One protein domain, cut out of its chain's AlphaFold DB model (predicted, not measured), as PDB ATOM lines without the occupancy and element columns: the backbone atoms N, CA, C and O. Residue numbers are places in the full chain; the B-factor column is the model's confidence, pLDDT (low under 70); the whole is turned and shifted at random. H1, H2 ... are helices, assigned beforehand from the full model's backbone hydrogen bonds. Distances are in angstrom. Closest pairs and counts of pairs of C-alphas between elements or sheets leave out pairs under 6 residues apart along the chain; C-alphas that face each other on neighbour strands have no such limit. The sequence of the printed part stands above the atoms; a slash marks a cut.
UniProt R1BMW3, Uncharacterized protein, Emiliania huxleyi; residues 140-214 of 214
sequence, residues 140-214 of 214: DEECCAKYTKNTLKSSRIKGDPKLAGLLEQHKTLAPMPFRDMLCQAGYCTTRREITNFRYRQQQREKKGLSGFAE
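AT A GLANCE: This is residues 140 to 214 of the 214 residues of an uncharacterized protein of Emiliania huxleyi (UniProt R1BMW3). What shape is this? One long helix, H4, reaches out like an arm from a small body in which H1, H2 and H3 follow one another; residues 203 to 214 stick out, and residues 191 to 195 pack on H3. What is it made of? The printed part has 75 residues, with four named helices in the order H1, H2, H3, H4 and no named strand; the class is all helix. How large is it? It is elongated, spanning 49 by 25 by 18 A, yet only just compact, close to loose, with a radius of gyration of the C-alphas of 13.5 A.

IN THESE COORDINATES: Where is the longest helix? H4, residues 191 to 209, runs 27.1 A from C-alpha 191 at (29.045, -34.347, -8.121) to C-alpha 209 at (32.802, -7.508, -7.364). Where are the others? H3 is residues 175 to 184, 14.6 A long; H2 is residues 161 to 168, 11.0 A; H1 is residues 154 to 159, beginning at C-alpha 154 at (41.906, -25.610, -1.596).

HOW THE PARTS SIT: What does H4 touch? With residues 191 to 195 alone it touches H3, opposite ways at a steep tilt of 67 degrees, only just short of about perpendicular; the closest C-alphas, of Pro 175 and Ile 194, are 6.8 A apart. How do the rest stand? H2 and H3 are close but not clearly touching, the closest C-alphas, of Leu 166 and Leu 182, being 7.2 A apart, at a shallow tilt of 20 degrees, opposite ways. H1 and H2 only just touch, with 3 pairs of C-alphas within 8 A, and only at the corner; the closest C-alphas, of Ile 157 and Ala 164, are 5.6 A apart. H1 is apart from H3 and H4, and H2 from H4. Are the helix backbones complete? In H1, H2, H3 and H4 every O i to N i+4 pair is within hydrogen-bond range.

THE WHOLE: How far does it reach? The two C-alphas farthest apart, of Glu 142 and Glu 214, are 48.6 A apart. Are there cuts or long links? The printed part has no cut and no long link between named helices. Where is confidence low? Residues 140 to 156 and 208 to 214 have pLDDT under 70.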
ATOM      1  N   ASP A 140      29.522 -41.915 -10.415       54.53
ATOM      2  CA  ASP A 140      30.379 -41.420  -9.316       54.53
ATOM      3  C   ASP A 140      31.363 -42.505  -8.829       54.53
ATOM      4  O   ASP A 140      32.421 -42.163  -8.299       54.53
ATOM      5  N   GLU A 141      31.060 -43.789  -9.054       54.62
ATOM      6  CA  GLU A 141      31.909 -44.916  -8.658       54.62
ATOM      7  C   GLU A 141      32.885 -45.370  -9.748       54.62
ATOM      8  O   GLU A 141      34.016 -45.720  -9.428       54.62
ATOM      9  N   GLU A 142      32.501 -45.304 -11.027       57.81
ATOM     10  CA  GLU A 142      33.387 -45.651 -12.157       57.81
ATOM     11  C   GLU A 142      34.599 -44.719 -12.240       57.81
ATOM     12  O   GLU A 142      35.711 -45.128 -12.564       57.81
ATOM     13  N   CYS A 143      34.389 -43.453 -11.888       58.94
ATOM     14  CA  CYS A 143      35.429 -42.440 -11.905       58.94
ATOM     15  C   CYS A 143      36.395 -42.516 -10.708       58.94
ATOM     16  O   CYS A 143      37.529 -42.031 -10.750       58.94
ATOM     17  N   CYS A 144      35.920 -43.047  -9.584       58.75
ATOM     18  CA  CYS A 144      36.633 -43.002  -8.319       58.75
ATOM     19  C   CYS A 144      36.603 -44.389  -7.689       58.75
ATOM     20  O   CYS A 144      35.638 -44.737  -7.008       58.75
ATOM     21  N   ALA A 145      37.697 -45.145  -7.833       56.16
ATOM     22  CA  ALA A 145      37.931 -46.292  -6.964       56.16
ATOM     23  C   ALA A 145      37.744 -45.822  -5.514       56.16
ATOM     24  O   ALA A 145      38.337 -44.816  -5.098       56.16
ATOM     25  N   LYS A 146      36.830 -46.477  -4.787       52.97
ATOM     26  CA  LYS A 146      36.382 -46.014  -3.471       52.97
ATOM     27  C   LYS A 146      37.592 -45.643  -2.614       52.97
ATOM     28  O   LYS A 146      38.546 -46.407  -2.529       52.97
ATOM     29  N   TYR A 147      37.517 -44.478  -1.970       47.16
ATOM     30  CA  TYR A 147      38.518 -43.927  -1.041       47.16
ATOM     31  C   TYR A 147      39.716 -43.160  -1.624       47.16
ATOM     32  O   TYR A 147      40.613 -42.786  -0.860       47.16
ATOM     33  N   THR A 148      39.731 -42.788  -2.906       52.09
ATOM     34  CA  THR A 148      40.687 -41.769  -3.368       52.09
ATOM     35  C   THR A 148      40.347 -40.404  -2.747       52.09
ATOM     36  O   THR A 148      39.299 -39.803  -2.976       52.09
ATOM     37  N   LYS A 149      41.228 -39.934  -1.853       52.97
ATOM     38  CA  LYS A 149      41.048 -38.709  -1.056       52.97
ATOM     39  C   LYS A 149      40.727 -37.502  -1.946       52.97
ATOM     40  O   LYS A 149      41.415 -37.275  -2.940       52.97
ATOM     41  N   ASN A 150      39.763 -36.689  -1.500       57.09
ATOM     42  CA  ASN A 150      39.238 -35.476  -2.138       57.09
ATOM     43  C   ASN A 150      40.308 -34.665  -2.887       57.09
ATOM     44  O   ASN A 150      41.288 -34.198  -2.290       57.09
ATOM     45  N   THR A 151      40.090 -34.436  -4.178       59.16
ATOM     46  CA  THR A 151      40.995 -33.644  -5.027       59.16
ATOM     47  C   THR A 151      40.681 -32.140  -4.974       59.16
ATOM     48  O   THR A 151      41.594 -31.324  -5.031       59.16
ATOM     49  N   LEU A 152      39.428 -31.742  -4.706       64.94
ATOM     50  CA  LEU A 152      38.959 -30.338  -4.715       64.94
ATOM     51  C   LEU A 152      39.087 -29.586  -3.373       64.94
ATOM     52  O   LEU A 152      38.304 -28.671  -3.068       64.94
ATOM     53  N   LYS A 153      40.057 -29.960  -2.533       66.88
ATOM     54  CA  LYS A 153      40.427 -29.155  -1.355       66.88
ATOM     55  C   LYS A 153      41.347 -28.016  -1.794       66.88
ATOM     56  O   LYS A 153      42.253 -28.220  -2.593       66.88
ATOM     57  N   SER A 154      41.145 -26.821  -1.240       61.72
ATOM     58  CA  SER A 154      41.906 -25.610  -1.596       61.72
ATOM     59  C   SER A 154      43.423 -25.769  -1.462       61.72
ATOM     60  O   SER A 154      44.156 -25.185  -2.253       61.72
ATOM     61  N   SER A 155      43.897 -26.560  -0.497       62.00
ATOM     62  CA  SER A 155      45.322 -26.872  -0.328       62.00
ATOM     63  C   SER A 155      45.893 -27.685  -1.489       62.00
ATOM     64  O   SER A 155      47.020 -27.447  -1.900       62.00
ATOM     65  N   ARG A 156      45.107 -28.605  -2.052       68.50
ATOM     66  CA  ARG A 156      45.525 -29.464  -3.165       68.50
ATOM     67  C   ARG A 156      45.482 -28.727  -4.498       68.50
ATOM     68  O   ARG A 156      46.401 -28.856  -5.288       68.50
ATOM     69  N   ILE A 157      44.489 -27.858  -4.681       72.25
ATOM     70  CA  ILE A 157      44.394 -26.975  -5.855       72.25
ATOM     71  C   ILE A 157      45.610 -26.041  -5.952       72.25
ATOM     72  O   ILE A 157      46.101 -25.793  -7.043       72.25
ATOM     73  N   LYS A 158      46.124 -25.542  -4.818       71.69
ATOM     74  CA  LYS A 158      47.341 -24.712  -4.797       71.69
ATOM     75  C   LYS A 158      48.630 -25.501  -5.059       71.69
ATOM     76  O   LYS A 158      49.615 -24.897  -5.458       71.69
ATOM     77  N   GLY A 159      48.631 -26.808  -4.792       72.00
ATOM     78  CA  GLY A 159      49.790 -27.682  -4.990       72.00
ATOM     79  C   GLY A 159      49.874 -28.310  -6.384       72.00
ATOM     80  O   GLY A 159      50.955 -28.734  -6.771       72.00
ATOM     81  N   ASP A 160      48.766 -28.350  -7.134       77.69
ATOM     82  CA  ASP A 160      48.693 -28.933  -8.478       77.69
ATOM     83  C   ASP A 160      48.331 -27.870  -9.536       77.69
ATOM     84  O   ASP A 160      47.150 -27.545  -9.705       77.69
ATOM     85  N   PRO A 161      49.303 -27.355 -10.317       78.94
ATOM     86  CA  PRO A 161      49.028 -26.364 -11.361       78.94
ATOM     87  C   PRO A 161      48.165 -26.929 -12.502       78.94
ATOM     88  O   PRO A 161      47.355 -26.209 -13.081       78.94
ATOM     89  N   LYS A 162      48.271 -28.236 -12.789       82.06
ATOM     90  CA  LYS A 162      47.424 -28.921 -13.783       82.06
ATOM     91  C   LYS A 162      45.957 -28.957 -13.351       82.06
ATOM     92  O   LYS A 162      45.075 -28.658 -14.151       82.06
ATOM     93  N   LEU A 163      45.699 -29.255 -12.076       81.12
ATOM     94  CA  LEU A 163      44.354 -29.195 -11.507       81.12
ATOM     95  C   LEU A 163      43.823 -27.759 -11.538       81.12
ATOM     96  O   LEU A 163      42.682 -27.550 -11.927       81.12
ATOM     97  N   ALA A 164      44.643 -26.769 -11.173       80.75
ATOM     98  CA  ALA A 164      44.243 -25.364 -11.219       80.75
ATOM     99  C   ALA A 164      43.788 -24.931 -12.625       80.75
ATOM    100  O   ALA A 164      42.706 -24.360 -12.739       80.75
ATOM    101  N   GLY A 165      44.539 -25.285 -13.675       83.00
ATOM    102  CA  GLY A 165      44.171 -24.976 -15.063       83.00
ATOM    103  C   GLY A 165      42.877 -25.659 -15.522       83.00
ATOM    104  O   GLY A 165      42.017 -25.023 -16.125       83.00
ATOM    105  N   LEU A 166      42.667 -26.933 -15.169       84.62
ATOM    106  CA  LEU A 166      41.405 -27.626 -15.474       84.62
ATOM    107  C   LEU A 166      40.212 -26.984 -14.751       84.62
ATOM    108  O   LEU A 166      39.114 -26.894 -15.298       84.62
ATOM    109  N   LEU A 167      40.420 -26.489 -13.528       85.31
ATOM    110  CA  LEU A 167      39.374 -25.845 -12.738       85.31
ATOM    111  C   LEU A 167      38.921 -24.486 -13.285       85.31
ATOM    112  O   LEU A 167      37.824 -24.041 -12.937       85.31
ATOM    113  N   GLU A 168      39.686 -23.837 -14.161       85.69
ATOM    114  CA  GLU A 168      39.246 -22.617 -14.854       85.69
ATOM    115  C   GLU A 168      38.058 -22.892 -15.787       85.69
ATOM    116  O   GLU A 168      37.163 -22.055 -15.925       85.69
ATOM    117  N   GLN A 169      37.946 -24.119 -16.302       82.56
ATOM    118  CA  GLN A 169      36.862 -24.559 -17.189       82.56
ATOM    119  C   GLN A 169      35.522 -24.804 -16.459       82.56
ATOM    120  O   GLN A 169      34.536 -25.250 -17.046       82.56
ATOM    121  N   HIS A 170      35.429 -24.486 -15.162       81.12
ATOM    122  CA  HIS A 170      34.202 -24.684 -14.382       81.12
ATOM    123  C   HIS A 170      33.029 -23.795 -14.824       81.12
ATOM    124  O   HIS A 170      31.884 -24.104 -14.485       81.12
ATOM    125  N   LYS A 171      33.305 -22.690 -15.531       79.44
ATOM    126  CA  LYS A 171      32.285 -21.781 -16.078       79.44
ATOM    127  C   LYS A 171      31.801 -22.199 -17.456       79.44
ATOM    128  O   LYS A 171      30.648 -21.958 -17.789       79.44
ATOM    129  N   THR A 172      32.688 -22.793 -18.246       82.12
ATOM    130  CA  THR A 172      32.425 -23.129 -19.648       82.12
ATOM    131  C   THR A 172      31.630 -24.419 -19.773       82.12
ATOM    132  O   THR A 172      30.819 -24.558 -20.683       82.12
ATOM    133  N   LEU A 173      31.815 -25.351 -18.839       78.44
ATOM    134  CA  LEU A 173      31.165 -26.654 -18.890       78.44
ATOM    135  C   LEU A 173      30.011 -26.776 -17.903       78.44
ATOM    136  O   LEU A 173      30.043 -26.250 -16.787       78.44
ATOM    137  N   ALA A 174      29.005 -27.564 -18.274       76.62
ATOM    138  CA  ALA A 174      27.986 -28.017 -17.338       76.62
ATOM    139  C   ALA A 174      28.608 -28.907 -16.230       76.62
ATOM    140  O   ALA A 174      29.714 -29.428 -16.393       76.62
ATOM    141  N   PRO A 175      27.939 -29.085 -15.076       71.38
ATOM    142  CA  PRO A 175      28.514 -29.790 -13.925       71.38
ATOM    143  C   PRO A 175      28.952 -31.234 -14.205       71.38
ATOM    144  O   PRO A 175      29.957 -31.665 -13.650       71.38
ATOM    145  N   MET A 176      28.218 -31.953 -15.059       74.06
ATOM    146  CA  MET A 176      28.526 -33.335 -15.449       74.06
ATOM    147  C   MET A 176      29.741 -33.435 -16.388       74.06
ATOM    148  O   MET A 176      30.723 -34.035 -15.975       74.06
ATOM    149  N   PRO A 177      29.794 -32.762 -17.555       79.00
ATOM    150  CA  PRO A 177      30.970 -32.842 -18.431       79.00
ATOM    151  C   PRO A 177      32.249 -32.289 -17.782       79.00
ATOM    152  O   PRO A 177      33.350 -32.753 -18.058       79.00
ATOM    153  N   PHE A 178      32.122 -31.323 -16.868       81.69
ATOM    154  CA  PHE A 178      33.255 -30.853 -16.070       81.69
ATOM    155  C   PHE A 178      33.805 -31.935 -15.132       81.69
ATOM    156  O   PHE A 178      35.014 -32.028 -14.931       81.69
ATOM    157  N   ARG A 179      32.922 -32.760 -14.561       78.38
ATOM    158  CA  ARG A 179      33.310 -33.912 -13.748       78.38
ATOM    159  C   ARG A 179      34.063 -34.938 -14.577       78.38
ATOM    160  O   ARG A 179      35.109 -35.406 -14.144       78.38
ATOM    161  N   ASP A 180      33.533 -35.257 -15.750       78.19
ATOM    162  CA  ASP A 180      34.083 -36.298 -16.615       78.19
ATOM    163  C   ASP A 180      35.485 -35.922 -17.100       78.19
ATOM    164  O   ASP A 180      36.389 -36.750 -17.074       78.19
ATOM    165  N   MET A 181      35.718 -34.649 -17.416       83.56
ATOM    166  CA  MET A 181      37.056 -34.155 -17.750       83.56
ATOM    167  C   MET A 181      38.040 -34.269 -16.577       83.56
ATOM    168  O   MET A 181      39.168 -34.727 -16.757       83.56
ATOM    169  N   LEU A 182      37.631 -33.877 -15.363       82.69
ATOM    170  CA  LEU A 182      38.474 -34.049 -14.173       82.69
ATOM    171  C   LEU A 182      38.785 -35.529 -13.943       82.69
ATOM    172  O   LEU A 182      39.918 -35.878 -13.617       82.69
ATOM    173  N   CYS A 183      37.803 -36.391 -14.189       78.62
ATOM    174  CA  CYS A 183      37.951 -37.828 -14.103       78.62
ATOM    175  C   CYS A 183      38.974 -38.390 -15.094       78.62
ATOM    176  O   CYS A 183      39.880 -39.122 -14.702       78.62
ATOM    177  N   GLN A 184      38.860 -38.002 -16.366       80.00
ATOM    178  CA  GLN A 184      39.778 -38.393 -17.438       80.00
ATOM    179  C   GLN A 184      41.210 -37.926 -17.156       80.00
ATOM    180  O   GLN A 184      42.167 -38.617 -17.489       80.00
ATOM    181  N   ALA A 185      41.365 -36.786 -16.480       78.69
ATOM    182  CA  ALA A 185      42.655 -36.281 -16.023       78.69
ATOM    183  C   ALA A 185      43.194 -36.983 -14.755       78.69
ATOM    184  O   ALA A 185      44.240 -36.590 -14.236       78.69
ATOM    185  N   GLY A 186      42.503 -38.006 -14.236       76.12
ATOM    186  CA  GLY A 186      42.896 -38.762 -13.042       76.12
ATOM    187  C   GLY A 186      42.512 -38.097 -11.715       76.12
ATOM    188  O   GLY A 186      42.934 -38.546 -10.646       76.12
ATOM    189  N   TYR A 187      41.708 -37.030 -11.747       77.69
ATOM    190  CA  TYR A 187      41.225 -36.345 -10.553       77.69
ATOM    191  C   TYR A 187      39.844 -36.859 -10.140       77.69
ATOM    192  O   TYR A 187      38.799 -36.428 -10.628       77.69
ATOM    193  N   CYS A 188      39.847 -37.735  -9.141       73.94
ATOM    194  CA  CYS A 188      38.640 -38.263  -8.522       73.94
ATOM    195  C   CYS A 188      37.832 -37.153  -7.824       73.94
ATOM    196  O   CYS A 188      38.298 -36.561  -6.841       73.94
ATOM    197  N   THR A 189      36.634 -36.856  -8.342       71.38
ATOM    198  CA  THR A 189      35.703 -35.855  -7.797       71.38
ATOM    199  C   THR A 189      34.263 -36.345  -7.835       71.38
ATOM    200  O   THR A 189      33.826 -36.990  -8.787       71.38
ATOM    201  N   THR A 190      33.502 -35.998  -6.798       71.06
ATOM    202  CA  THR A 190      32.063 -36.287  -6.734       71.06
ATOM    203  C   THR A 190      31.232 -35.113  -7.244       71.06
ATOM    204  O   THR A 190      31.630 -33.946  -7.123       71.06
ATOM    205  N   ARG A 191      30.010 -35.391  -7.718       72.62
ATOM    206  CA  ARG A 191      29.045 -34.347  -8.121       72.62
ATOM    207  C   ARG A 191      28.860 -33.263  -7.051       72.62
ATOM    208  O   ARG A 191      28.867 -32.071  -7.351       72.62
ATOM    209  N   ARG A 192      28.762 -33.661  -5.778       74.12
ATOM    210  CA  ARG A 192      28.605 -32.739  -4.639       74.12
ATOM    211  C   ARG A 192      29.795 -31.793  -4.482       74.12
ATOM    212  O   ARG A 192      29.616 -30.624  -4.140       74.12
ATOM    213  N   GLU A 193      31.009 -32.283  -4.694       76.50
ATOM    214  CA  GLU A 193      32.216 -31.468  -4.561       76.50
ATOM    215  C   GLU A 193      32.334 -30.437  -5.674       76.50
ATOM    216  O   GLU A 193      32.728 -29.305  -5.399       76.50
ATOM    217  N   ILE A 194      31.926 -30.793  -6.890       79.25
ATOM    218  CA  ILE A 194      31.863 -29.863  -8.019       79.25
ATOM    219  C   ILE A 194      30.847 -28.760  -7.742       79.25
ATOM    220  O   ILE A 194      31.169 -27.581  -7.897       79.25
ATOM    221  N   THR A 195      29.655 -29.111  -7.253       78.19
ATOM    222  CA  THR A 195      28.641 -28.123  -6.860       78.19
ATOM    223  C   THR A 195      29.172 -27.187  -5.772       78.19
ATOM    224  O   THR A 195      29.091 -25.966  -5.908       78.19
ATOM    225  N   ASN A 196      29.799 -27.732  -4.724       81.31
ATOM    226  CA  ASN A 196      30.409 -26.934  -3.657       81.31
ATOM    227  C   ASN A 196      31.559 -26.051  -4.168       81.31
ATOM    228  O   ASN A 196      31.728 -24.922  -3.711       81.31
ATOM    229  N   PHE A 197      32.377 -26.552  -5.098       82.94
ATOM    230  CA  PHE A 197      33.451 -25.786  -5.719       82.94
ATOM    231  C   PHE A 197      32.894 -24.597  -6.499       82.94
ATOM    232  O   PHE A 197      33.302 -23.469  -6.228       82.94
ATOM    233  N   ARG A 198      31.913 -24.821  -7.381       83.62
ATOM    234  CA  ARG A 198      31.269 -23.754  -8.161       83.62
ATOM    235  C   ARG A 198      30.594 -22.722  -7.272       83.62
ATOM    236  O   ARG A 198      30.770 -21.530  -7.492       83.62
ATOM    237  N   TYR A 199      29.911 -23.164  -6.218       83.94
ATOM    238  CA  TYR A 199      29.343 -22.256  -5.225       83.94
ATOM    239  C   TYR A 199      30.422 -21.369  -4.586       83.94
ATOM    240  O   TYR A 199      30.256 -20.157  -4.497       83.94
ATOM    241  N   ARG A 200      31.571 -21.940  -4.191       83.50
ATOM    242  CA  ARG A 200      32.692 -21.157  -3.642       83.50
ATOM    243  C   ARG A 200      33.285 -20.177  -4.656       83.50
ATOM    244  O   ARG A 200      33.666 -19.088  -4.242       83.50
ATOM    245  N   GLN A 201      33.359 -20.535  -5.938       83.25
ATOM    246  CA  GLN A 201      33.820 -19.613  -6.985       83.25
ATOM    247  C   GLN A 201      32.833 -18.461  -7.189       83.25
ATOM    248  O   GLN A 201      33.234 -17.305  -7.105       83.25
ATOM    249  N   GLN A 202      31.532 -18.748  -7.284       83.00
ATOM    250  CA  GLN A 202      30.496 -17.711  -7.362       83.00
ATOM    251  C   GLN A 202      30.515 -16.774  -6.147       83.00
ATOM    252  O   GLN A 202      30.333 -15.569  -6.283       83.00
ATOM    253  N   GLN A 203      30.749 -17.304  -4.944       82.38
ATOM    254  CA  GLN A 203      30.871 -16.488  -3.732       82.38
ATOM    255  C   GLN A 203      32.119 -15.597  -3.750       82.38
ATOM    256  O   GLN A 203      32.069 -14.471  -3.264       82.38
ATOM    257  N   ARG A 204      33.238 -16.073  -4.309       80.75
ATOM    258  CA  ARG A 204      34.453 -15.263  -4.487       80.75
ATOM    259  C   ARG A 204      34.252 -14.164  -5.516       80.75
ATOM    260  O   ARG A 204      34.684 -13.051  -5.270       80.75
ATOM    261  N   GLU A 205      33.566 -14.456  -6.612       80.06
ATOM    262  CA  GLU A 205      33.239 -13.466  -7.639       80.06
ATOM    263  C   GLU A 205      32.312 -12.390  -7.092       80.06
ATOM    264  O   GLU A 205      32.610 -11.211  -7.226       80.06
ATOM    265  N   LYS A 206      31.249 -12.782  -6.380       79.75
ATOM    266  CA  LYS A 206      30.347 -11.833  -5.714       79.75
ATOM    267  C   LYS A 206      31.085 -10.937  -4.716       79.75
ATOM    268  O   LYS A 206      30.833  -9.741  -4.691       79.75
ATOM    269  N   LYS A 207      32.014 -11.497  -3.931       75.44
ATOM    270  CA  LYS A 207      32.834 -10.729  -2.975       75.44
ATOM    271  C   LYS A 207      33.925  -9.880  -3.635       75.44
ATOM    272  O   LYS A 207      34.266  -8.829  -3.112       75.44
ATOM    273  N   GLY A 208      34.487 -10.328  -4.757       60.62
ATOM    274  CA  GLY A 208      35.475  -9.574  -5.532       60.62
ATOM    275  C   GLY A 208      34.846  -8.404  -6.288       60.62
ATOM    276  O   GLY A 208      35.446  -7.341  -6.377       60.62
ATOM    277  N   LEU A 209      33.606  -8.571  -6.756       55.47
ATOM    278  CA  LEU A 209      32.802  -7.508  -7.364       55.47
ATOM    279  C   LEU A 209      32.323  -6.478  -6.332       55.47
ATOM    280  O   LEU A 209      32.224  -5.303  -6.657       55.47
ATOM    281  N   SER A 210      32.076  -6.887  -5.082       54.75
ATOM    282  CA  SER A 210      31.700  -5.963  -4.003       54.75
ATOM    283  C   SER A 210      32.882  -5.224  -3.361       54.75
ATOM    284  O   SER A 210      32.657  -4.438  -2.454       54.75
ATOM    285  N   GLY A 211      34.126  -5.505  -3.768       46.44
ATOM    286  CA  GLY A 211      35.339  -4.844  -3.260       46.44
ATOM    287  C   GLY A 211      35.938  -3.803  -4.212       46.44
ATOM    288  O   GLY A 211      37.028  -3.313  -3.950       46.44
ATOM    289  N   PHE A 212      35.261  -3.512  -5.327       37.91
ATOM    290  CA  PHE A 212      35.655  -2.502  -6.324       37.91
ATOM    291  C   PHE A 212      34.692  -1.304  -6.368       37.91
ATOM    292  O   PHE A 212      34.790  -0.456  -7.251       37.91
ATOM    293  N   ALA A 213      33.741  -1.260  -5.434       40.59
ATOM    294  CA  ALA A 213      32.802  -0.166  -5.246       40.59
ATOM    295  C   ALA A 213      33.054   0.487  -3.882       40.59
ATOM    296  O   ALA A 213      32.177   0.468  -3.026       40.59
ATOM    297  N   GLU A 214      34.268   0.994  -3.677       34.53
ATOM    298  CA  GLU A 214      34.608   2.014  -2.674       34.53
ATOM    299  C   GLU A 214      35.855   2.779  -3.124       34.53
ATOM    300  O   GLU A 214      36.809   2.119  -3.601       34.53
TER     301      GLU A 214